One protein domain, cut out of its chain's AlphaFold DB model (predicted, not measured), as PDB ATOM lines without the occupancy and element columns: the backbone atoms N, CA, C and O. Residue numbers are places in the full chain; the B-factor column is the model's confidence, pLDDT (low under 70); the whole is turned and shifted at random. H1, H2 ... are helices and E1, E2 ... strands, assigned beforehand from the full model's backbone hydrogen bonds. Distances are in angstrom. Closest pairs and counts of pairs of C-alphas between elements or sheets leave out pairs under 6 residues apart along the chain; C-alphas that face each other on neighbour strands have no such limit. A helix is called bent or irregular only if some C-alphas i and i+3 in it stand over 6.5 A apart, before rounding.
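Overview. This is residues 223 to 383 and 425 to 429 of the 429 residues of an uncharacterized protein of Ideonella sakaiensis (strain NBRC 110686 / TISTR 2288 / 201-F6) (UniProt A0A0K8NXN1). Look for a cluster of helices gathered round H1: H2, H3 and H6 make a row on one side of it, with H3 in the middle, while H5 packs on the last residues of H1 and H7 on its first ones. Residues 230 to 242 loop over the side of H1 away from that row, a small sheet of E1 and E2 sits by the first residues of H1 and by H7, and residues 366 to 383 run away from the body as a long tail. The printed part has 166 residues, with eight named helices and two named strands in the order H1 H2 H3 H4 H5 H6 H7 E1 H8 E2; the two strands are parallel, and the class is mostly helix. The whole is compact, with a radius of gyration of the C-alphas of 17.5 A, and its C-alphas span 58 by 39 by 31 A, the tail making much of the longest span.

Along the chain. Begin at Glu 223 and pass residues 223 to 242, which hold no named element. Find C-alpha 243 at (-36.382, 12.612, 45.976); from there H1 runs to residue 256, 20.5 A. H2, residues 260 to 270, spans 15.4 A. H3, residues 274 to 294, is the longest helix: from C-alpha 274 at (-57.404, 7.255, 41.305) it covers 30.7 A. It is irregular, but only just: C-alphas 286 and 289 are 6.55 A apart. After the short H4, residues 297 to 300, come H5, residues 305 to 318, 20.1 A, then H6, residues 322 to 332, 15.0 A, and H7, residues 337 to 349, 18.5 A. E1 is residues 357 to 360 and H8 residues 362 to 365. Beyond the cut, E2 is residues 425 to 428, ending with C-alpha 428 at (-30.469, 11.789, 50.727).

Arrangement. Start at H1, whose centre is 2.2 A from the mean of the C-alphas. Its residues 243 to 247 alone touch H7, closest at the C-alphas of Pro 243 and Cys 340, 5.6 A; the two run the same way at a tilt of 37 degrees, only just steep. Its residues 252 to 256 alone touch H5, closest at the C-alphas of Ser 252 and Ile 315, 6.8 A, at a steep tilt of 49 degrees, opposite ways. H1 and H3 are near each other. H2 and H3 form a helical hairpin at a shallow tilt of 15 degrees, their closest C-alphas, those of Glu 268 and Arg 277, 5.9 A apart. H3 touches H6 at a shallow tilt of 31 degrees, opposite ways, with the C-alphas of Phe 283 and Arg 327 closest at 4.6 A. H2 and H6 are apart. Residues 287 to 294 of H3 alone touch H5, closest at the C-alphas of Arg 290 and Ala 318, 5.3 A. H4 touches residues 307 to 311 of H5 alone, closest at the C-alphas of Val 299 and Asp 307, 4.7 A. The helix packing is part aligned, part crossed. In the sheet, look at N 360 and O 427, 2.7 A apart, and N 427 and O 358, 2.8 A, both within hydrogen-bond range. The closest C-alphas of H7 and E1 are those of Asp 348 and Thr 357, 6.6 A; those of H8 and E2 are Glu 362 and Pro 428, 5.1 A. Every O i to N i+4 pair is within hydrogen-bond range in H5, H6 and H7; the counts are 8 of 10 in H1, 6 of 7 in H2 and 15 of 17 in H3, and H4 and H8 are too short for such a pair.

Size, cuts and confidence. The two C-alphas farthest apart are those of Ala 274 and Asp 382, 61.1 A. Residues 384 to 424 are not printed, and C-alphas 383 and 425 are 35.3 A apart across this cut, which lies in the link from H8 to E2. Of the links that are printed whole, H7 to E1 is short, the others are tight, and none is long. The mean pLDDT of the printed part is 90.9; it is under 70 at residues 382 to 383 and 425 to 429, and E2 has a mean of 31.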
ATOM      1  N   GLU A 223     -41.187  21.805  44.677       97.12
ATOM      2  CA  GLU A 223     -41.925  22.384  43.552       97.12
ATOM      3  C   GLU A 223     -41.034  22.787  42.372       97.12
ATOM      4  O   GLU A 223     -41.440  22.624  41.218       97.12
ATOM      5  N   ALA A 224     -39.827  23.290  42.647       97.19
ATOM      6  CA  ALA A 224     -38.855  23.643  41.620       97.19
ATOM      7  C   ALA A 224     -38.306  22.376  40.952       97.19
ATOM      8  O   ALA A 224     -38.307  22.281  39.723       97.19
ATOM      9  N   ALA A 225     -37.930  21.369  41.747       97.75
ATOM     10  CA  ALA A 225     -37.414  20.095  41.252       97.75
ATOM     11  C   ALA A 225     -38.434  19.338  40.375       97.75
ATOM     12  O   ALA A 225     -38.050  18.736  39.371       97.75
ATOM     13  N   CYS A 226     -39.736  19.434  40.674       98.00
ATOM     14  CA  CYS A 226     -40.818  18.852  39.866       98.00
ATOM     15  C   CYS A 226     -40.860  19.360  38.418       98.00
ATOM     16  O   CYS A 226     -41.347  18.656  37.536       98.00
ATOM     17  N   THR A 227     -40.371  20.575  38.167       97.19
ATOM     18  CA  THR A 227     -40.436  21.226  36.846       97.19
ATOM     19  C   THR A 227     -39.202  20.985  35.982       97.19
ATOM     20  O   THR A 227     -39.131  21.483  34.859       97.19
ATOM     21  N   LEU A 228     -38.219  20.227  36.478       97.12
ATOM     22  CA  LEU A 228     -36.969  20.003  35.763       97.12
ATOM     23  C   LEU A 228     -37.089  18.826  34.780       97.12
ATOM     24  O   LEU A 228     -37.453  17.717  35.180       97.12
ATOM     25  N   PRO A 229     -36.760  19.019  33.490       96.62
ATOM     26  CA  PRO A 229     -36.695  17.918  32.537       96.62
ATOM     27  C   PRO A 229     -35.422  17.091  32.761       96.62
ATOM     28  O   PRO A 229     -34.327  17.646  32.815       96.62
ATOM     29  N   LEU A 230     -35.533  15.760  32.817       96.69
ATOM     30  CA  LEU A 230     -34.389  14.853  32.990       96.69
ATOM     31  C   LEU A 230     -33.576  14.683  31.690       96.69
ATOM     32  O   LEU A 230     -33.484  13.596  31.125       96.69
ATOM     33  N   GLN A 231     -32.980  15.774  31.198       96.44
ATOM     34  CA  GLN A 231     -32.223  15.800  29.931       96.44
ATOM     35  C   GLN A 231     -30.867  15.087  30.002       96.44
ATOM     36  O   GLN A 231     -30.175  14.940  28.997       96.44
ATOM     37  N   VAL A 232     -30.474  14.659  31.195       97.50
ATOM     38  CA  VAL A 232     -29.340  13.780  31.445       97.50
ATOM     39  C   VAL A 232     -29.787  12.781  32.498       97.50
ATOM     40  O   VAL A 232     -30.274  13.174  33.555       97.50
ATOM     41  N   LEU A 233     -29.660  11.482  32.225       97.06
ATOM     42  CA  LEU A 233     -29.876  10.498  33.283       97.06
ATOM     43  C   LEU A 233     -28.714  10.591  34.285       97.06
ATOM     44  O   LEU A 233     -27.577  10.832  33.857       97.06
ATOM     45  N   PRO A 234     -28.945  10.332  35.581       96.19
ATOM     46  CA  PRO A 234     -27.891  10.372  36.585       96.19
ATOM     47  C   PRO A 234     -26.663   9.539  36.177       96.19
ATOM     48  O   PRO A 234     -26.798   8.387  35.730       96.19
ATOM     49  N   PRO A 235     -25.446  10.099  36.271       95.69
ATOM     50  CA  PRO A 235     -24.225   9.309  36.255       95.69
ATOM     51  C   PRO A 235     -24.228   8.275  37.387       95.69
ATOM     52  O   PRO A 235     -24.849   8.466  38.433       95.69
ATOM     53  N   LYS A 236     -23.527   7.156  37.181       93.00
ATOM     54  CA  LYS A 236     -23.402   6.113  38.209       93.00
ATOM     55  C   LYS A 236     -22.775   6.706  39.470       93.00
ATOM     56  O   LYS A 236     -21.838   7.490  39.358       93.00
ATOM     57  N   ARG A 237     -23.250   6.277  40.645       94.06
ATOM     58  CA  ARG A 237     -22.746   6.698  41.965       94.06
ATOM     59  C   ARG A 237     -22.885   8.197  42.272       94.06
ATOM     60  O   ARG A 237     -22.380   8.614  43.306       94.06
ATOM     61  N   LEU A 238     -23.554   8.991  41.433       95.81
ATOM     62  CA  LEU A 238     -23.907  10.365  41.784       95.81
ATOM     63  C   LEU A 238     -25.078  10.344  42.775       95.81
ATOM     64  O   LEU A 238     -26.018   9.564  42.601       95.81
ATOM     65  N   HIS A 239     -25.009  11.176  43.811       95.81
ATOM     66  CA  HIS A 239     -26.117  11.364  44.743       95.81
ATOM     67  C   HIS A 239     -27.209  12.218  44.094       95.81
ATOM     68  O   HIS A 239     -26.903  13.116  43.310       95.81
ATOM     69  N   LEU A 240     -28.475  11.929  44.406       96.00
ATOM     70  CA  LEU A 240     -29.620  12.720  43.940       96.00
ATOM     71  C   LEU A 240     -30.336  13.360  45.125       96.00
ATOM     72  O   LEU A 240     -31.158  12.707  45.761       96.00
ATOM     73  N   MET A 241     -30.048  14.632  45.387       95.62
ATOM     74  CA  MET A 241     -30.504  15.370  46.561       95.62
ATOM     75  C   MET A 241     -32.002  15.634  46.623       95.62
ATOM     76  O   MET A 241     -32.521  15.988  47.671       95.62
ATOM     77  N   ASN A 242     -32.699  15.431  45.510       96.56
ATOM     78  CA  ASN A 242     -34.117  15.710  45.395       96.56
ATOM     79  C   ASN A 242     -34.866  14.388  45.148       96.56
ATOM     80  O   ASN A 242     -34.761  13.834  44.043       96.56
ATOM     81  N   PRO A 243     -35.669  13.887  46.109       96.56
ATOM     82  CA  PRO A 243     -36.382  12.612  45.976       96.56
ATOM     83  C   PRO A 243     -37.260  12.511  44.723       96.56
ATOM     84  O   PRO A 243     -37.391  11.450  44.114       96.56
ATOM     85  N   VAL A 244     -37.821  13.632  44.270       97.88
ATOM     86  CA  VAL A 244     -38.624  13.665  43.044       97.88
ATOM     87  C   VAL A 244     -37.793  13.411  41.783       97.88
ATOM     88  O   VAL A 244     -38.247  12.703  40.885       97.88
ATOM     89  N   GLN A 245     -36.545  13.888  41.730       97.50
ATOM     90  CA  GLN A 245     -35.625  13.598  40.624       97.50
ATOM     91  C   GLN A 245     -35.132  12.150  40.669       97.50
ATOM     92  O   GLN A 245     -34.911  11.527  39.631       97.50
ATOM     93  N   ALA A 246     -35.012  11.579  41.865       96.50
ATOM     94  CA  ALA A 246     -34.736  10.162  42.026       96.50
ATOM     95  C   ALA A 246     -35.862   9.280  41.483       96.50
ATOM     96  O   ALA A 246     -35.603   8.324  40.747       96.50
ATOM     97  N   LEU A 247     -37.113   9.640  41.781       96.88
ATOM     98  CA  LEU A 247     -38.288   8.989  41.212       96.88
ATOM     99  C   LEU A 247     -38.312   9.144  39.686       96.88
ATOM    100  O   LEU A 247     -38.484   8.158  38.969       96.88
ATOM    101  N   GLN A 248     -38.046  10.352  39.183       97.19
ATOM    102  CA  GLN A 248     -37.918  10.644  37.753       97.19
ATOM    103  C   GLN A 248     -36.893   9.726  37.071       97.19
ATOM    104  O   GLN A 248     -37.165   9.141  36.016       97.19
ATOM    105  N   ALA A 249     -35.722   9.558  37.691       96.81
ATOM    106  CA  ALA A 249     -34.653   8.706  37.198       96.81
ATOM    107  C   ALA A 249     -35.042   7.225  37.210       96.81
ATOM    108  O   ALA A 249     -34.846   6.549  36.201       96.81
ATOM    109  N   GLN A 250     -35.640   6.715  38.292       94.62
ATOM    110  CA  GLN A 250     -36.086   5.318  38.379       94.62
ATOM    111  C   GLN A 250     -37.135   4.982  37.313       94.62
ATOM    112  O   GLN A 250     -37.004   3.981  36.601       94.62
ATOM    113  N   LEU A 251     -38.129   5.859  37.139       95.25
ATOM    114  CA  LEU A 251     -39.184   5.692  36.136       95.25
ATOM    115  C   LEU A 251     -38.674   5.809  34.695       95.25
ATOM    116  O   LEU A 251     -39.279   5.238  33.788       95.25
ATOM    117  N   SER A 252     -37.560   6.508  34.483       96.06
ATOM    118  CA  SER A 252     -36.903   6.602  33.176       96.06
ATOM    119  C   SER A 252     -36.013   5.385  32.906       96.06
ATOM    120  O   SER A 252     -36.096   4.759  31.851       96.06
ATOM    121  N   LEU A 253     -35.188   4.992  33.878       93.50
ATOM    122  CA  LEU A 253     -34.238   3.884  33.763       93.50
ATOM    123  C   LEU A 253     -34.926   2.522  33.621       93.50
ATOM    124  O   LEU A 253     -34.361   1.620  33.003       93.50
ATOM    125  N   GLN A 254     -36.151   2.349  34.134       91.75
ATOM    126  CA  GLN A 254     -36.887   1.089  33.962       91.75
ATOM    127  C   GLN A 254     -37.181   0.767  32.491       91.75
ATOM    128  O   GLN A 254     -37.299  -0.416  32.166       91.75
ATOM    129  N   LEU A 255     -37.256   1.787  31.619       92.44
ATOM    130  CA  LEU A 255     -37.455   1.636  30.172       92.44
ATOM    131  C   LEU A 255     -36.238   1.003  29.488       92.44
ATOM    132  O   LEU A 255     -36.368   0.407  28.424       92.44
ATOM    133  N   MET A 256     -35.062   1.082  30.119       90.31
ATOM    134  CA  MET A 256     -33.841   0.431  29.638       90.31
ATOM    135  C   MET A 256     -33.772  -1.058  29.997       90.31
ATOM    136  O   MET A 256     -32.827  -1.739  29.605       90.31
ATOM    137  N   ARG A 257     -34.732  -1.574  30.777       87.69
ATOM    138  CA  ARG A 257     -34.752  -2.965  31.237       87.69
ATOM    139  C   ARG A 257     -35.849  -3.763  30.507       87.69
ATOM    140  O   ARG A 257     -36.966  -3.262  30.361       87.69
ATOM    141  N   PRO A 258     -35.614  -5.038  30.145       85.62
ATOM    142  CA  PRO A 258     -36.662  -5.923  29.621       85.62
ATOM    143  C   PRO A 258     -37.852  -6.029  30.581       85.62
ATOM    144  O   PRO A 258     -37.653  -5.980  31.792       85.62
ATOM    145  N   GLY A 259     -39.085  -6.156  30.082       88.25
ATOM    146  CA  GLY A 259     -40.287  -6.253  30.930       88.25
ATOM    147  C   GLY A 259     -40.712  -4.938  31.599       88.25
ATOM    148  O   GLY A 259     -41.336  -4.953  32.659       88.25
ATOM    149  N   TRP A 260     -40.354  -3.790  31.014       90.81
ATOM    150  CA  TRP A 260     -40.691  -2.470  31.564       90.81
ATOM    151  C   TRP A 260     -42.202  -2.238  31.674       90.81
ATOM    152  O   TRP A 260     -42.634  -1.573  32.608       90.81
ATOM    153  N   ALA A 261     -43.006  -2.811  30.770       91.69
ATOM    154  CA  ALA A 261     -44.458  -2.643  30.776       91.69
ATOM    155  C   ALA A 261     -45.078  -3.246  32.041       91.69
ATOM    156  O   ALA A 261     -45.864  -2.593  32.722       91.69
ATOM    157  N   GLU A 262     -44.647  -4.454  32.409       92.94
ATOM    158  CA  GLU A 262     -45.101  -5.112  33.634       92.94
ATOM    159  C   GLU A 262     -44.677  -4.338  34.884       92.94
ATOM    160  O   GLU A 262     -45.491  -4.092  35.770       92.94
ATOM    161  N   ARG A 263     -43.423  -3.875  34.937       92.75
ATOM    162  CA  ARG A 263     -42.961  -3.038  36.054       92.75
ATOM    163  C   ARG A 263     -43.733  -1.727  36.163       92.75
ATOM    164  O   ARG A 263     -44.068  -1.337  37.274       92.75
ATOM    165  N   SER A 264     -44.058  -1.094  35.037       92.94
ATOM    166  CA  SER A 264     -44.864   0.130  35.003       92.94
ATOM    167  C   SER A 264     -46.261  -0.101  35.589       92.94
ATOM    168  O   SER A 264     -46.689   0.665  36.451       92.94
ATOM    169  N   ARG A 265     -46.932  -1.205  35.220       93.94
ATOM    170  CA  ARG A 265     -48.231  -1.596  35.805       93.94
ATOM    171  C   ARG A 265     -48.132  -1.860  37.306       93.94
ATOM    172  O   ARG A 265     -48.967  -1.396  38.078       93.94
ATOM    173  N   ARG A 266     -47.092  -2.578  37.738       95.00
ATOM    174  CA  ARG A 266     -46.860  -2.855  39.162       95.00
ATOM    175  C   ARG A 266     -46.559  -1.584  39.950       95.00
ATOM    176  O   ARG A 266     -47.041  -1.466  41.067       95.00
ATOM    177  N   PHE A 267     -45.817  -0.634  39.380       94.62
ATOM    178  CA  PHE A 267     -45.599   0.677  39.993       94.62
ATOM    179  C   PHE A 267     -46.904   1.463  40.115       94.62
ATOM    180  O   PHE A 267     -47.194   1.988  41.186       94.62
ATOM    181  N   GLU A 268     -47.719   1.502  39.060       96.00
ATOM    182  CA  GLU A 268     -49.021   2.169  39.092       96.00
ATOM    183  C   GLU A 268     -49.908   1.634  40.227       96.00
ATOM    184  O   GLU A 268     -50.543   2.413  40.940       96.00
ATOM    185  N   ALA A 269     -49.900   0.317  40.453       95.06
ATOM    186  CA  ALA A 269     -50.636  -0.317  41.545       95.06
ATOM    187  C   ALA A 269     -50.165   0.118  42.951       95.06
ATOM    188  O   ALA A 269     -50.917  -0.024  43.914       95.06
ATOM    189  N   LEU A 270     -48.953   0.672  43.094       94.88
ATOM    190  CA  LEU A 270     -48.457   1.212  44.367       94.88
ATOM    191  C   LEU A 270     -48.993   2.613  44.676       94.88
ATOM    192  O   LEU A 270     -48.931   3.032  45.838       94.88
ATOM    193  N   LEU A 271     -49.488   3.333  43.666       96.31
ATOM    194  CA  LEU A 271     -49.944   4.713  43.793       96.31
ATOM    195  C   LEU A 271     -51.309   4.779  44.490       96.31
ATOM    196  O   LEU A 271     -52.288   4.140  44.079       96.31
ATOM    197  N   ALA A 272     -51.376   5.594  45.543       91.38
ATOM    198  CA  ALA A 272     -52.584   5.792  46.330       91.38
ATOM    199  C   ALA A 272     -53.594   6.675  45.578       91.38
ATOM    200  O   ALA A 272     -53.303   7.808  45.204       91.38
ATOM    201  N   GLY A 273     -54.807   6.155  45.387       93.75
ATOM    202  CA  GLY A 273     -55.920   6.905  44.808       93.75
ATOM    203  C   GLY A 273     -55.952   6.966  43.275       93.75
ATOM    204  O   GLY A 273     -54.948   6.871  42.569       93.75
ATOM    205  N   ALA A 274     -57.164   7.135  42.742       95.31
ATOM    206  CA  ALA A 274     -57.404   7.255  41.305       95.31
ATOM    207  C   ALA A 274     -56.802   8.521  40.650       95.31
ATOM    208  O   ALA A 274     -56.392   8.430  39.492       95.31
ATOM    209  N   PRO A 275     -56.736   9.703  41.305       96.44
ATOM    210  CA  PRO A 275     -56.118  10.893  40.707       96.44
ATOM    211  C   PRO A 275     -54.631  10.701  40.383       96.44
ATOM    212  O   PRO A 275     -54.221  10.935  39.244       96.44
ATOM    213  N   LEU A 276     -53.858  10.178  41.339       96.75
ATOM    214  CA  LEU A 276     -52.419   9.970  41.190       96.75
ATOM    215  C   LEU A 276     -52.103   8.921  40.113       96.75
ATOM    216  O   LEU A 276     -51.237   9.146  39.268       96.75
ATOM    217  N   ARG A 277     -52.862   7.813  40.077       97.75
ATOM    218  CA  ARG A 277     -52.752   6.798  39.011       97.75
ATOM    219  C   ARG A 277     -53.030   7.377  37.626       97.75
ATOM    220  O   ARG A 277     -52.236   7.174  36.714       97.75
ATOM    221  N   ARG A 278     -54.107   8.154  37.473       97.81
ATOM    222  CA  ARG A 278     -54.437   8.814  36.196       97.81
ATOM    223  C   ARG A 278     -53.341   9.782  35.754       97.81
ATOM    224  O   ARG A 278     -52.997   9.816  34.576       97.81
ATOM    225  N   ALA A 279     -52.769  10.547  36.683       98.00
ATOM    226  CA  ALA A 279     -51.671  11.456  36.371       98.00
ATOM    227  C   ALA A 279     -50.402  10.707  35.940       98.00
ATOM    228  O   ALA A 279     -49.779  11.093  34.950       98.00
ATOM    229  N   TYR A 280     -50.068   9.597  36.609       98.06
ATOM    230  CA  TYR A 280     -48.974   8.719  36.196       98.06
ATOM    231  C   TYR A 280     -49.190   8.144  34.792       98.06
ATOM    232  O   TYR A 280     -48.304   8.252  33.948       98.06
ATOM    233  N   GLN A 281     -50.373   7.589  34.512       97.69
ATOM    234  CA  GLN A 281     -50.716   7.062  33.189       97.69
ATOM    235  C   GLN A 281     -50.603   8.145  32.110       97.69
ATOM    236  O   GLN A 281     -50.012   7.911  31.059       97.69
ATOM    237  N   ALA A 282     -51.113   9.353  32.374       98.25
ATOM    238  CA  ALA A 282     -51.020  10.476  31.443       98.25
ATOM    239  C   ALA A 282     -49.565  10.893  31.174       98.25
ATOM    240  O   ALA A 282     -49.212  11.197  30.035       98.25
ATOM    241  N   PHE A 283     -48.711  10.887  32.201       98.25
ATOM    242  CA  PHE A 283     -47.268  11.077  32.048       98.25
ATOM    243  C   PHE A 283     -46.643   9.968  31.197       98.25
ATOM    244  O   PHE A 283     -45.940  10.253  30.228       98.25
ATOM    245  N   PHE A 284     -46.929   8.711  31.516       96.50
ATOM    246  CA  PHE A 284     -46.315   7.574  30.850       96.50
ATOM    247  C   PHE A 284     -46.737   7.476  29.374       96.50
ATOM    248  O   PHE A 284     -45.896   7.237  28.508       96.50
ATOM    249  N   HIS A 285     -48.004   7.767  29.062       96.81
ATOM    250  CA  HIS A 285     -48.515   7.884  27.693       96.81
ATOM    251  C   HIS A 285     -47.953   9.088  26.929       96.81
ATOM    252  O   HIS A 285     -47.936   9.064  25.702       96.81
ATOM    253  N   ALA A 286     -47.470  10.128  27.614       97.88
ATOM    254  CA  ALA A 286     -46.740  11.210  26.960       97.88
ATOM    255  C   ALA A 286     -45.278  10.820  26.680       97.88
ATOM    256  O   ALA A 286     -44.762  11.142  25.612       97.88
ATOM    257  N   LEU A 287     -44.615  10.137  27.621       97.62
ATOM    258  CA  LEU A 287     -43.193   9.789  27.543       97.62
ATOM    259  C   LEU A 287     -42.922   8.648  26.558       97.62
ATOM    260  O   LEU A 287     -42.068   8.776  25.680       97.62
ATOM    261  N   LEU A 288     -43.630   7.527  26.713       95.38
ATOM    262  CA  LEU A 288     -43.312   6.282  26.017       95.38
ATOM    263  C   LEU A 288     -43.308   6.433  24.485       95.38
ATOM    264  O   LEU A 288     -42.327   5.995  23.885       95.38
ATOM    265  N   PRO A 289     -44.310   7.062  23.835       95.50
ATOM    266  CA  PRO A 289     -44.299   7.215  22.381       95.50
ATOM    267  C   PRO A 289     -43.038   7.915  21.872       95.50
ATOM    268  O   PRO A 289     -42.452   7.466  20.896       95.50
ATOM    269  N   ARG A 290     -42.533   8.927  22.592       96.50
ATOM    270  CA  ARG A 290     -41.329   9.678  22.187       96.50
ATOM    271  C   ARG A 290     -40.067   8.839  22.280       96.50
ATOM    272  O   ARG A 290     -39.202   8.926  21.415       96.50
ATOM    273  N   VAL A 291     -39.989   7.976  23.291       95.25
ATOM    274  CA  VAL A 291     -38.902   6.997  23.397       95.25
ATOM    275  C   VAL A 291     -38.989   5.973  22.262       95.25
ATOM    276  O   VAL A 291     -37.967   5.631  21.675       95.25
ATOM    277  N   LEU A 292     -40.192   5.491  21.927       91.81
ATOM    278  CA  LEU A 292     -40.399   4.509  20.856       91.81
ATOM    279  C   LEU A 292     -40.135   5.080  19.455       91.81
ATOM    280  O   LEU A 292     -39.613   4.352  18.609       91.81
ATOM    281  N   GLU A 293     -40.470   6.350  19.226       92.38
ATOM    282  CA  GLU A 293     -40.176   7.101  18.000       92.38
ATOM    283  C   GLU A 293     -38.665   7.316  17.830       92.38
ATOM    284  O   GLU A 293     -38.121   7.073  16.755       92.38
ATOM    285  N   ALA A 294     -37.969   7.716  18.898       90.75
ATOM    286  CA  ALA A 294     -36.538   8.016  18.856       90.75
ATOM    287  C   ALA A 294     -35.627   6.770  18.905       90.75
ATOM    288  O   ALA A 294     -34.480   6.830  18.459       90.75
ATOM    289  N   ALA A 295     -36.104   5.639  19.438       89.56
ATOM    290  CA  ALA A 295     -35.349   4.387  19.520       89.56
ATOM    291  C   ALA A 295     -35.985   3.295  18.640       89.56
ATOM    292  O   ALA A 295     -36.975   2.686  19.059       89.56
ATOM    293  N   PRO A 296     -35.409   2.976  17.462       83.69
ATOM    294  CA  PRO A 296     -35.895   1.909  16.587       83.69
ATOM    295  C   PRO A 296     -35.999   0.543  17.289       83.69
ATOM    296  O   PRO A 296     -35.278   0.300  18.261       83.69
ATOM    297  N   PRO A 297     -36.824  -0.400  16.784       81.62
ATOM    298  CA  PRO A 297     -37.021  -1.714  17.408       81.62
ATOM    299  C   PRO A 297     -35.729  -2.463  17.760       81.62
ATOM    300  O   PRO A 297     -35.653  -3.057  18.834       81.62
ATOM    301  N   ALA A 298     -34.708  -2.391  16.899       75.94
ATOM    302  CA  ALA A 298     -33.401  -3.005  17.134       75.94
ATOM    303  C   ALA A 298     -32.687  -2.417  18.368       75.94
ATOM    304  O   ALA A 298     -32.251  -3.160  19.243       75.94
ATOM    305  N   VAL A 299     -32.683  -1.087  18.495       77.81
ATOM    306  CA  VAL A 299     -32.058  -0.358  19.611       77.81
ATOM    307  C   VAL A 299     -32.756  -0.652  20.941       77.81
ATOM    308  O   VAL A 299     -32.111  -0.723  21.984       77.81
ATOM    309  N   ARG A 300     -34.076  -0.879  20.926       77.44
ATOM    310  CA  ARG A 300     -34.860  -1.174  22.141       77.44
ATOM    311  C   ARG A 300     -34.547  -2.534  22.756       77.44
ATOM    312  O   ARG A 300     -34.760  -2.717  23.951       77.44
ATOM    313  N   GLN A 301     -34.040  -3.476  21.962       76.94
ATOM    314  CA  GLN A 301     -33.552  -4.756  22.478       76.94
ATOM    315  C   GLN A 301     -32.196  -4.610  23.178       76.94
ATOM    316  O   GLN A 301     -31.813  -5.502  23.928       76.94
ATOM    317  N   ALA A 302     -31.511  -3.477  22.971       78.00
ATOM    318  CA  ALA A 302     -30.333  -3.059  23.717       78.00
ATOM    319  C   ALA A 302     -29.242  -4.147  23.779       78.00
ATOM    320  O   ALA A 302     -28.673  -4.408  24.842       78.00
ATOM    321  N   ARG A 303     -28.996  -4.799  22.631       81.38
ATOM    322  CA  ARG A 303     -28.177  -6.017  22.524       81.38
ATOM    323  C   ARG A 303     -26.717  -5.764  22.875       81.38
ATOM    324  O   ARG A 303     -26.067  -6.633  23.449       81.38
ATOM    325  N   ASP A 304     -26.220  -4.569  22.574       88.06
ATOM    326  CA  ASP A 304     -24.847  -4.168  22.851       88.06
ATOM    327  C   ASP A 304     -24.749  -2.843  23.641       88.06
ATOM    328  O   ASP A 304     -25.723  -2.257  24.127       88.06
ATOM    329  N   ALA A 305     -23.519  -2.374  23.857       87.25
ATOM    330  CA  ALA A 305     -23.261  -1.110  24.547       87.25
ATOM    331  C   ALA A 305     -23.664   0.137  23.731       87.25
ATOM    332  O   ALA A 305     -23.947   1.183  24.323       87.25
ATOM    333  N   ALA A 306     -23.681   0.057  22.400       89.81
ATOM    334  CA  ALA A 306     -24.080   1.151  21.521       89.81
ATOM    335  C   ALA A 306     -25.600   1.343  21.521       89.81
ATOM    336  O   ALA A 306     -26.063   2.472  21.697       89.81
ATOM    337  N   ASP A 307     -26.367   0.260  21.441       90.69
ATOM    338  CA  ASP A 307     -27.826   0.286  21.521       90.69
ATOM    339  C   ASP A 307     -28.300   0.789  22.886       90.69
ATOM    340  O   ASP A 307     -29.121   1.703  22.962       90.69
ATOM    341  N   ARG A 308     -27.711   0.286  23.983       91.38
ATOM    342  CA  ARG A 308     -27.999   0.783  25.345       91.38
ATOM    343  C   ARG A 308     -27.767   2.287  25.470       91.38
ATOM    344  O   ARG A 308     -28.533   2.982  26.140       91.38
ATOM    345  N   ARG A 309     -26.721   2.804  24.822       93.81
ATOM    346  CA  ARG A 309     -26.406   4.237  24.804       93.81
ATOM    347  C   ARG A 309     -27.412   5.037  23.976       93.81
ATOM    348  O   ARG A 309     -27.883   6.064  24.450       93.81
ATOM    349  N   ARG A 310     -27.776   4.562  22.782       93.62
ATOM    350  CA  ARG A 310     -28.799   5.205  21.941       93.62
ATOM    351  C   ARG A 310     -30.158   5.239  22.640       93.62
ATOM    352  O   ARG A 310     -30.805   6.279  22.643       93.62
ATOM    353  N   LEU A 311     -30.552   4.147  23.299       95.00
ATOM    354  CA  LEU A 311     -31.782   4.091  24.093       95.00
ATOM    355  C   LEU A 311     -31.754   5.087  25.261       95.00
ATOM    356  O   LEU A 311     -32.737   5.785  25.491       95.00
ATOM    357  N   ARG A 312     -30.620   5.206  25.966       95.69
ATOM    358  CA  ARG A 312     -30.439   6.232  27.005       95.69
ATOM    359  C   ARG A 312     -30.663   7.641  26.457       95.69
ATOM    360  O   ARG A 312     -31.400   8.405  27.070       95.69
ATOM    361  N   TRP A 313     -30.063   7.977  25.317       96.75
ATOM    362  CA  TRP A 313     -30.240   9.297  24.704       96.75
ATOM    363  C   TRP A 313     -31.676   9.541  24.239       96.75
ATOM    364  O   TRP A 313     -32.190  10.623  24.477       96.75
ATOM    365  N   ALA A 314     -32.352   8.534  23.681       96.81
ATOM    366  CA  ALA A 314     -33.766   8.636  23.319       96.81
ATOM    367  C   ALA A 314     -34.659   8.952  24.535       96.81
ATOM    368  O   ALA A 314     -35.570   9.771  24.437       96.81
ATOM    369  N   ILE A 315     -34.375   8.348  25.694       97.31
ATOM    370  CA  ILE A 315     -35.075   8.650  26.952       97.31
ATOM    371  C   ILE A 315     -34.794  10.089  27.403       97.31
ATOM    372  O   ILE A 315     -35.726  10.824  27.713       97.31
ATOM    373  N   GLU A 316     -33.528  10.507  27.417       97.75
ATOM    374  CA  GLU A 316     -33.131  11.882  27.761       97.75
ATOM    375  C   GLU A 316     -33.754  12.927  26.815       97.75
ATOM    376  O   GLU A 316     -34.137  14.013  27.247       97.75
ATOM    377  N   ASP A 317     -33.881  12.607  25.527       96.94
ATOM    378  CA  ASP A 317     -34.463  13.493  24.518       96.94
ATOM    379  C   ASP A 317     -35.989  13.563  24.629       96.94
ATOM    380  O   ASP A 317     -36.563  14.641  24.475       96.94
ATOM    381  N   ALA A 318     -36.654  12.468  25.008       97.75
ATOM    382  CA  ALA A 318     -38.089  12.463  25.283       97.75
ATOM    383  C   ALA A 318     -38.475  13.444  26.408       97.75
ATOM    384  O   ALA A 318     -39.519  14.095  26.330       97.75
ATOM    385  N   TRP A 319     -37.609  13.625  27.411       97.75
ATOM    386  CA  TRP A 319     -37.796  14.611  28.482       97.75
ATOM    387  C   TRP A 319     -37.758  16.069  28.015       97.75
ATOM    388  O   TRP A 319     -38.221  16.948  28.741       97.75
ATOM    389  N   GLN A 320     -37.242  16.349  26.817       94.94
ATOM    390  CA  GLN A 320     -37.263  17.696  26.241       94.94
ATOM    391  C   GLN A 320     -38.651  18.079  25.714       94.94
ATOM    392  O   GLN A 320     -38.915  19.257  25.482       94.94
ATOM    393  N   HIS A 321     -39.547  17.106  25.516       97.31
ATOM    394  CA  HIS A 321     -40.848  17.371  24.930       97.31
ATOM    395  C   HIS A 321     -41.788  18.071  25.936       97.31
ATOM    396  O   HIS A 321     -42.057  17.507  27.004       97.31
ATOM    397  N   PRO A 322     -42.385  19.239  25.608       96.81
ATOM    398  CA  PRO A 322     -43.198  20.012  26.556       96.81
ATOM    399  C   PRO A 322     -44.363  19.226  27.167       96.81
ATOM    400  O   PRO A 322     -44.637  19.345  28.358       96.81
ATOM    401  N   ALA A 323     -45.018  18.364  26.379       97.94
ATOM    402  CA  ALA A 323     -46.110  17.529  26.883       97.94
ATOM    403  C   ALA A 323     -45.647  16.512  27.940       97.94
ATOM    404  O   ALA A 323     -46.384  16.245  28.884       97.94
ATOM    405  N   VAL A 324     -44.431  15.965  27.814       98.38
ATOM    406  CA  VAL A 324     -43.867  15.040  28.810       98.38
ATOM    407  C   VAL A 324     -43.639  15.789  30.115       98.38
ATOM    408  O   VAL A 324     -44.105  15.343  31.162       98.38
ATOM    409  N   LEU A 325     -43.001  16.959  30.042       98.00
ATOM    410  CA  LEU A 325     -42.702  17.767  31.220       98.00
ATOM    411  C   LEU A 325     -43.970  18.268  31.922       98.00
ATOM    412  O   LEU A 325     -44.054  18.213  33.147       98.00
ATOM    413  N   LEU A 326     -44.979  18.700  31.161       98.44
ATOM    414  CA  LEU A 326     -46.267  19.130  31.703       98.44
ATOM    415  C   LEU A 326     -46.951  18.002  32.487       98.44
ATOM    416  O   LEU A 326     -47.389  18.206  33.620       98.44
ATOM    417  N   ARG A 327     -47.036  16.801  31.901       98.50
ATOM    418  CA  ARG A 327     -47.688  15.650  32.544       98.50
ATOM    419  C   ARG A 327     -46.881  15.116  33.721       98.50
ATOM    420  O   ARG A 327     -47.475  14.781  34.741       98.50
ATOM    421  N   TRP A 328     -45.554  15.100  33.610       98.56
ATOM    422  CA  TRP A 328     -44.666  14.809  34.732       98.56
ATOM    423  C   TRP A 328     -44.904  15.775  35.887       98.56
ATOM    424  O   TRP A 328     -45.163  15.325  36.993       98.56
ATOM    425  N   THR A 329     -44.896  17.084  35.630       98.44
ATOM    426  CA  THR A 329     -45.087  18.106  36.669       98.44
ATOM    427  C   THR A 329     -46.433  17.925  37.374       98.44
ATOM    428  O   THR A 329     -46.502  18.001  38.597       98.44
ATOM    429  N   ALA A 330     -47.500  17.634  36.622       98.12
ATOM    430  CA  ALA A 330     -48.828  17.378  37.181       98.12
ATOM    431  C   ALA A 330     -48.898  16.100  38.040       98.12
ATOM    432  O   ALA A 330     -49.658  16.054  39.005       98.12
ATOM    433  N   PHE A 331     -48.132  15.062  37.694       98.44
ATOM    434  CA  PHE A 331     -47.992  13.852  38.507       98.44
ATOM    435  C   PHE A 331     -47.128  14.105  39.748       98.44
ATOM    436  O   PHE A 331     -47.549  13.819  40.863       98.44
ATOM    437  N   ALA A 332     -45.946  14.685  39.557       97.88
ATOM    438  CA  ALA A 332     -44.949  14.905  40.592       97.88
ATOM    439  C   ALA A 332     -45.456  15.839  41.699       97.88
ATOM    440  O   ALA A 332     -45.260  15.536  42.864       97.88
ATOM    441  N   ARG A 333     -46.194  16.905  41.357       97.50
ATOM    442  CA  ARG A 333     -46.782  17.842  42.336       97.50
ATOM    443  C   ARG A 333     -47.910  17.259  43.195       97.50
ATOM    444  O   ARG A 333     -48.348  17.921  44.127       97.50
ATOM    445  N   GLN A 334     -48.420  16.070  42.875       97.31
ATOM    446  CA  GLN A 334     -49.362  15.358  43.752       97.31
ATOM    447  C   GLN A 334     -48.650  14.558  44.848       97.31
ATOM    448  O   GLN A 334     -49.306  13.970  45.704       97.31
ATOM    449  N   LEU A 335     -47.321  14.506  44.793       97.12
ATOM    450  CA  LEU A 335     -46.460  13.946  45.815       97.12
ATOM    451  C   LEU A 335     -45.728  15.101  46.497       97.12
ATOM    452  O   LEU A 335     -45.537  16.162  45.910       97.12
ATOM    453  N   ASP A 336     -45.315  14.879  47.733       96.88
ATOM    454  CA  ASP A 336     -44.306  15.680  48.411       96.88
ATOM    455  C   ASP A 336     -42.970  14.915  48.429       96.88
ATOM    456  O   ASP A 336     -42.858  13.787  47.929       96.88
ATOM    457  N   ALA A 337     -41.918  15.530  48.977       95.50
ATOM    458  CA  ALA A 337     -40.614  14.875  49.070       95.50
ATOM    459  C   ALA A 337     -40.671  13.557  49.883       95.50
ATOM    460  O   ALA A 337     -40.246  12.535  49.333       95.50
ATOM    461  N   PRO A 338     -41.277  13.507  51.091       95.75
ATOM    462  CA  PRO A 338     -41.444  12.254  51.833       95.75
ATOM    463  C   PRO A 338     -42.231  11.180  51.067       95.75
ATOM    464  O   PRO A 338     -41.883   9.999  51.108       95.75
ATOM    465  N   GLY A 339     -43.270  11.564  50.324       96.06
ATOM    466  CA  GLY A 339     -44.060  10.667  49.487       96.06
ATOM    467  C   GLY A 339     -43.247  10.061  48.342       96.06
ATOM    468  O   GLY A 339     -43.353   8.858  48.080       96.06
ATOM    469  N   CYS A 340     -42.383  10.849  47.692       96.69
ATOM    470  CA  CYS A 340     -41.431  10.326  46.711       96.69
ATOM    471  C   CYS A 340     -40.476   9.299  47.338       96.69
ATOM    472  O   CYS A 340     -40.276   8.228  46.763       96.69
ATOM    473  N   GLU A 341     -39.924   9.579  48.520       94.56
ATOM    474  CA  GLU A 341     -39.035   8.649  49.227       94.56
ATOM    475  C   GLU A 341     -39.730   7.351  49.619       94.56
ATOM    476  O   GLU A 341     -39.184   6.267  49.411       94.56
ATOM    477  N   ALA A 342     -40.952   7.442  50.141       94.69
ATOM    478  CA  ALA A 342     -41.747   6.277  50.501       94.69
ATOM    479  C   ALA A 342     -42.025   5.392  49.274       94.69
ATOM    480  O   ALA A 342     -41.932   4.164  49.355       94.69
ATOM    481  N   LEU A 343     -42.320   5.992  48.115       95.19
ATOM    482  CA  LEU A 343     -42.481   5.254  46.860       95.19
ATOM    483  C   LEU A 343     -41.179   4.591  46.405       95.19
ATOM    484  O   LEU A 343     -41.206   3.436  45.980       95.19
ATOM    485  N   LEU A 344     -40.047   5.282  46.519       94.62
ATOM    486  CA  LEU A 344     -38.730   4.742  46.177       94.62
ATOM    487  C   LEU A 344     -38.341   3.568  47.083       94.62
ATOM    488  O   LEU A 344     -37.915   2.528  46.583       94.62
ATOM    489  N   ALA A 345     -38.578   3.680  48.390       92.94
ATOM    490  CA  ALA A 345     -38.357   2.593  49.341       92.94
ATOM    491  C   ALA A 345     -39.229   1.367  49.021       92.94
ATOM    492  O   ALA A 345     -38.744   0.236  49.018       92.94
ATOM    493  N   ARG A 346     -40.509   1.576  48.680       93.50
ATOM    494  CA  ARG A 346     -41.415   0.491  48.261       93.50
ATOM    495  C   ARG A 346     -40.979  -0.152  46.943       93.50
ATOM    496  O   ARG A 346     -41.072  -1.368  46.803       93.50
ATOM    497  N   LEU A 347     -40.502   0.641  45.983       92.31
ATOM    498  CA  LEU A 347     -39.959   0.144  44.718       92.31
ATOM    499  C   LEU A 347     -38.747  -0.770  44.931       92.31
ATOM    500  O   LEU A 347     -38.664  -1.818  44.286       92.31
ATOM    501  N   ASP A 348     -37.831  -0.385  45.820       91.12
ATOM    502  CA  ASP A 348     -36.640  -1.175  46.143       91.12
ATOM    503  C   ASP A 348     -37.016  -2.466  46.886       91.12
ATOM    504  O   ASP A 348     -36.635  -3.555  46.455       91.12
ATOM    505  N   ALA A 349     -37.883  -2.370  47.903       91.69
ATOM    506  CA  ALA A 349     -38.377  -3.521  48.665       91.69
ATOM    507  C   ALA A 349     -39.081  -4.573  47.786       91.69
ATOM    508  O   ALA A 349     -38.992  -5.771  48.047       91.69
ATOM    509  N   LEU A 350     -39.765  -4.141  46.722       90.88
ATOM    510  CA  LEU A 350     -40.456  -5.027  45.778       90.88
ATOM    511  C   LEU A 350     -39.581  -5.481  44.598       90.88
ATOM    512  O   LEU A 350     -40.078  -6.174  43.704       90.88
ATOM    513  N   GLY A 351     -38.310  -5.068  44.545       89.06
ATOM    514  CA  GLY A 351     -37.403  -5.367  43.434       89.06
ATOM    515  C   GLY A 351     -37.847  -4.766  42.094       89.06
ATOM    516  O   GLY A 351     -37.457  -5.249  41.028       89.06
ATOM    517  N   LEU A 352     -38.688  -3.730  42.134       87.06
ATOM    518  CA  LEU A 352     -39.233  -3.048  40.959       87.06
ATOM    519  C   LEU A 352     -38.314  -1.932  40.448       87.06
ATOM    520  O   LEU A 352     -38.424  -1.544  39.284       87.06
ATOM    521  N   GLY A 353     -37.398  -1.444  41.291       81.94
ATOM    522  CA  GLY A 353     -36.421  -0.418  40.932       81.94
ATOM    523  C   GLY A 353     -35.544  -0.821  39.743       81.94
ATOM    524  O   GLY A 353     -35.098  -1.964  39.614       81.94
ATOM    525  N   ALA A 354     -35.271   0.127  38.846       79.50
ATOM    526  CA  ALA A 354     -34.354  -0.077  37.727       79.50
ATOM    527  C   ALA A 354     -32.903  -0.216  38.203       79.50
ATOM    528  O   ALA A 354     -32.115  -0.948  37.602       79.50
ATOM    529  N   GLN A 355     -32.583   0.474  39.293       81.94
ATOM    530  CA  GLN A 355     -31.309   0.429  39.995       81.94
ATOM    531  C   GLN A 355     -31.576   0.379  41.495       81.94
ATOM    532  O   GLN A 355     -32.545   0.983  41.952       81.94
ATOM    533  N   ARG A 356     -30.689  -0.285  42.245       79.62
ATOM    534  CA  ARG A 356     -30.728  -0.251  43.712       79.62
ATOM    535  C   ARG A 356     -30.560   1.184  44.194       79.62
ATOM    536  O   ARG A 356     -29.600   1.851  43.789       79.62
ATOM    537  N   THR A 357     -31.472   1.612  45.055       80.25
ATOM    538  CA  THR A 357     -31.443   2.922  45.707       80.25
ATOM    539  C   THR A 357     -31.053   2.757  47.162       80.25
ATOM    540  O   THR A 357     -31.752   2.081  47.906       80.25
ATOM    541  N   ALA A 358     -29.957   3.382  47.585       83.38
ATOM    542  CA  ALA A 358     -29.668   3.528  49.008       83.38
ATOM    543  C   ALA A 358     -30.229   4.861  49.502       83.38
ATOM    544  O   ALA A 358     -29.903   5.901  48.934       83.38
ATOM    545  N   ARG A 359     -31.056   4.829  50.548       85.31
ATOM    546  CA  ARG A 359     -31.461   6.038  51.266       85.31
ATOM    547  C   ARG A 359     -30.350   6.419  52.243       85.31
ATOM    548  O   ARG A 359     -29.858   5.563  52.972       85.31
ATOM    549  N   LEU A 360     -29.960   7.682  52.226       87.69
ATOM    550  CA  LEU A 360     -28.960   8.303  53.084       87.69
ATOM    551  C   LEU A 360     -29.635   9.439  53.846       87.69
ATOM    552  O   LEU A 360     -30.585  10.021  53.344       87.69
ATOM    553  N   THR A 361     -29.155   9.794  55.028       87.81
ATOM    554  CA  THR A 361     -29.497  11.101  55.610       87.81
ATOM    555  C   THR A 361     -28.756  12.218  54.870       87.81
ATOM    556  O   THR A 361     -27.776  11.953  54.171       87.81
ATOM    557  N   GLU A 362     -29.171  13.477  55.028       84.00
ATOM    558  CA  GLU A 362     -28.453  14.621  54.442       84.00
ATOM    559  C   GLU A 362     -26.969  14.649  54.863       84.00
ATOM    560  O   GLU A 362     -26.072  14.814  54.028       84.00
ATOM    561  N   ALA A 363     -26.700  14.382  56.146       88.19
ATOM    562  CA  ALA A 363     -25.346  14.294  56.689       88.19
ATOM    563  C   ALA A 363     -24.531  13.164  56.035       88.19
ATOM    564  O   ALA A 363     -23.393  13.380  55.634       88.19
ATOM    565  N   GLN A 364     -25.122  11.977  55.857       91.31
ATOM    566  CA  GLN A 364     -24.458  10.855  55.180       91.31
ATOM    567  C   GLN A 364     -24.231  11.127  53.689       91.31
ATOM    568  O   GLN A 364     -23.213  10.736  53.123       91.31
ATOM    569  N   ALA A 365     -25.169  11.801  53.021       90.62
ATOM    570  CA  ALA A 365     -25.057  12.088  51.596       90.62
ATOM    571  C   ALA A 365     -23.986  13.130  51.265       90.62
ATOM    572  O   ALA A 365     -23.523  13.169  50.123       90.62
ATOM    573  N   THR A 366     -23.606  13.952  52.241       94.50
ATOM    574  CA  THR A 366     -22.567  14.981  52.113       94.50
ATOM    575  C   THR A 366     -21.308  14.654  52.921       94.50
ATOM    576  O   THR A 366     -20.373  15.456  52.980       94.50
ATOM    577  N   GLU A 367     -21.231  13.453  53.499       93.12
ATOM    578  CA  GLU A 367     -20.068  12.994  54.250       93.12
ATOM    579  C   GLU A 367     -18.807  13.031  53.371       93.12
ATOM    580  O   GLU A 367     -18.780  12.546  52.237       93.12
ATOM    581  N   GLY A 368     -17.752  13.672  53.878       91.56
ATOM    582  CA  GLY A 368     -16.491  13.848  53.156       91.56
ATOM    583  C   GLY A 368     -16.510  14.910  52.049       91.56
ATOM    584  O   GLY A 368     -15.471  15.168  51.441       91.56
ATOM    585  N   TRP A 369     -17.639  15.591  51.803       95.81
ATOM    586  CA  TRP A 369     -17.723  16.659  50.797       95.81
ATOM    587  C   TRP A 369     -17.010  17.943  51.227       95.81
ATOM    588  O   TRP A 369     -16.744  18.786  50.372       95.81
ATOM    589  N   GLN A 370     -16.658  18.090  52.510       95.06
ATOM    590  CA  GLN A 370     -15.932  19.253  53.039       95.06
ATOM    591  C   GLN A 370     -16.648  20.577  52.714       95.06
ATOM    592  O   GLN A 370     -16.042  21.524  52.216       95.06
ATOM    593  N   LEU A 371     -17.966  20.624  52.932       94.00
ATOM    594  CA  LEU A 371     -18.792  21.786  52.578       94.00
ATOM    595  C   LEU A 371     -18.429  23.036  53.393       94.00
ATOM    596  O   LEU A 371     -18.416  24.128  52.827       94.00
ATOM    597  N   ASP A 372     -18.039  22.874  54.660       93.50
ATOM    598  CA  ASP A 372     -17.659  23.982  55.553       93.50
ATOM    599  C   ASP A 372     -16.436  24.761  55.049       93.50
ATOM    600  O   ASP A 372     -16.314  25.966  55.253       93.50
ATOM    601  N   SER A 373     -15.536  24.082  54.332       92.94
ATOM    602  CA  SER A 373     -14.363  24.683  53.700       92.94
ATOM    603  C   SER A 373     -14.560  24.918  52.203       92.94
ATOM    604  O   SER A 373     -13.576  25.102  51.491       92.94
ATOM    605  N   ALA A 374     -15.794  24.871  51.691       93.25
ATOM    606  CA  ALA A 374     -16.108  24.939  50.264       93.25
ATOM    607  C   ALA A 374     -15.292  23.946  49.399       93.25
ATOM    608  O   ALA A 374     -14.894  24.252  48.268       93.25
ATOM    609  N   GLY A 375     -14.990  22.764  49.941       93.56
ATOM    610  CA  GLY A 375     -14.225  21.709  49.281       93.56
ATOM    611  C   GLY A 375     -12.712  21.918  49.265       93.56
ATOM    612  O   GLY A 375     -12.019  21.282  48.464       93.56
ATOM    613  N   PHE A 376     -12.183  22.838  50.072       94.06
ATOM    614  CA  PHE A 376     -10.743  23.047  50.230       94.06
ATOM    615  C   PHE A 376     -10.175  22.168  51.354       94.06
ATOM    616  O   PHE A 376     -10.843  21.906  52.352       94.06
ATOM    617  N   ASP A 377      -8.941  21.687  51.193       91.56
ATOM    618  CA  ASP A 377      -8.250  20.949  52.257       91.56
ATOM    619  C   ASP A 377      -7.629  21.958  53.240       91.56
ATOM    620  O   ASP A 377      -6.783  22.754  52.816       91.56
ATOM    621  N   PRO A 378      -8.007  21.953  54.532       86.69
ATOM    622  CA  PRO A 378      -7.440  22.876  55.514       86.69
ATOM    623  C   PRO A 378      -5.926  22.696  55.680       86.69
ATOM    624  O   PRO A 378      -5.225  23.671  55.933       86.69
ATOM    625  N   ARG A 379      -5.386  21.491  55.440       86.62
ATOM    626  CA  ARG A 379      -3.936  21.221  55.479       86.62
ATOM    627  C   ARG A 379      -3.179  21.882  54.324       86.62
ATOM    628  O   ARG A 379      -1.956  21.925  54.338       86.62
ATOM    629  N   LEU A 380      -3.897  22.372  53.311       84.12
ATOM    630  CA  LEU A 380      -3.352  23.062  52.140       84.12
ATOM    631  C   LEU A 380      -3.680  24.566  52.142       84.12
ATOM    632  O   LEU A 380      -3.511  25.219  51.111       84.12
ATOM    633  N   ALA A 381      -4.168  25.120  53.258       73.62
ATOM    634  CA  ALA A 381      -4.674  26.492  53.329       73.62
ATOM    635  C   ALA A 381      -3.636  27.562  52.942       73.62
ATOM    636  O   ALA A 381      -4.007  28.536  52.279       73.62
ATOM    637  N   ASP A 382      -2.361  27.337  53.278       69.69
ATOM    638  CA  ASP A 382      -1.245  28.273  53.057       69.69
ATOM    639  C   ASP A 382      -0.704  28.263  51.621       69.69
ATOM    640  O   ASP A 382       0.164  29.061  51.255       69.69
ATOM    641  N   ARG A 383      -1.214  27.377  50.756       66.88
ATOM    642  CA  ARG A 383      -0.781  27.346  49.359       66.88
ATOM    643  C   ARG A 383      -1.330  28.541  48.575       66.88
ATOM    644  O   ARG A 383      -2.533  28.814  48.629       66.88
ATOM    645  N   VAL A 425     -27.259   3.757  42.924       34.28
ATOM    646  CA  VAL A 425     -27.552   5.192  43.115       34.28
ATOM    647  C   VAL A 425     -27.954   5.416  44.575       34.28
ATOM    648  O   VAL A 425     -28.656   4.585  45.147       34.28
ATOM    649  N   CYS A 426     -27.500   6.510  45.188       32.38
ATOM    650  CA  CYS A 426     -27.827   6.867  46.572       32.38
ATOM    651  C   CYS A 426     -28.619   8.186  46.608       32.38
ATOM    652  O   CYS A 426     -28.349   9.086  45.812       32.38
ATOM    653  N   LEU A 427     -29.589   8.293  47.512       27.17
ATOM    654  CA  LEU A 427     -30.530   9.407  47.664       27.17
ATOM    655  C   LEU A 427     -30.474   9.922  49.111       27.17
ATOM    656  O   LEU A 427     -30.662   9.088  49.992       27.17
ATOM    657  N   PRO A 428     -30.215  11.208  49.407       28.31
ATOM    658  CA  PRO A 428     -30.469  11.789  50.727       28.31
ATOM    659  C   PRO A 428     -31.954  11.947  51.064       28.31
ATOM    660  O   PRO A 428     -32.796  11.966  50.166       28.31
ATOM    661  N   MET A 429     -32.177  12.083  52.373       36.66
ATOM    662  CA  MET A 429     -33.383  12.539  53.066       36.66
ATOM    663  C   MET A 429     -33.700  14.018  52.867       36.66
ATOM    664  O   MET A 429     -32.726  14.786  52.695       36.66
TER     665      MET A 429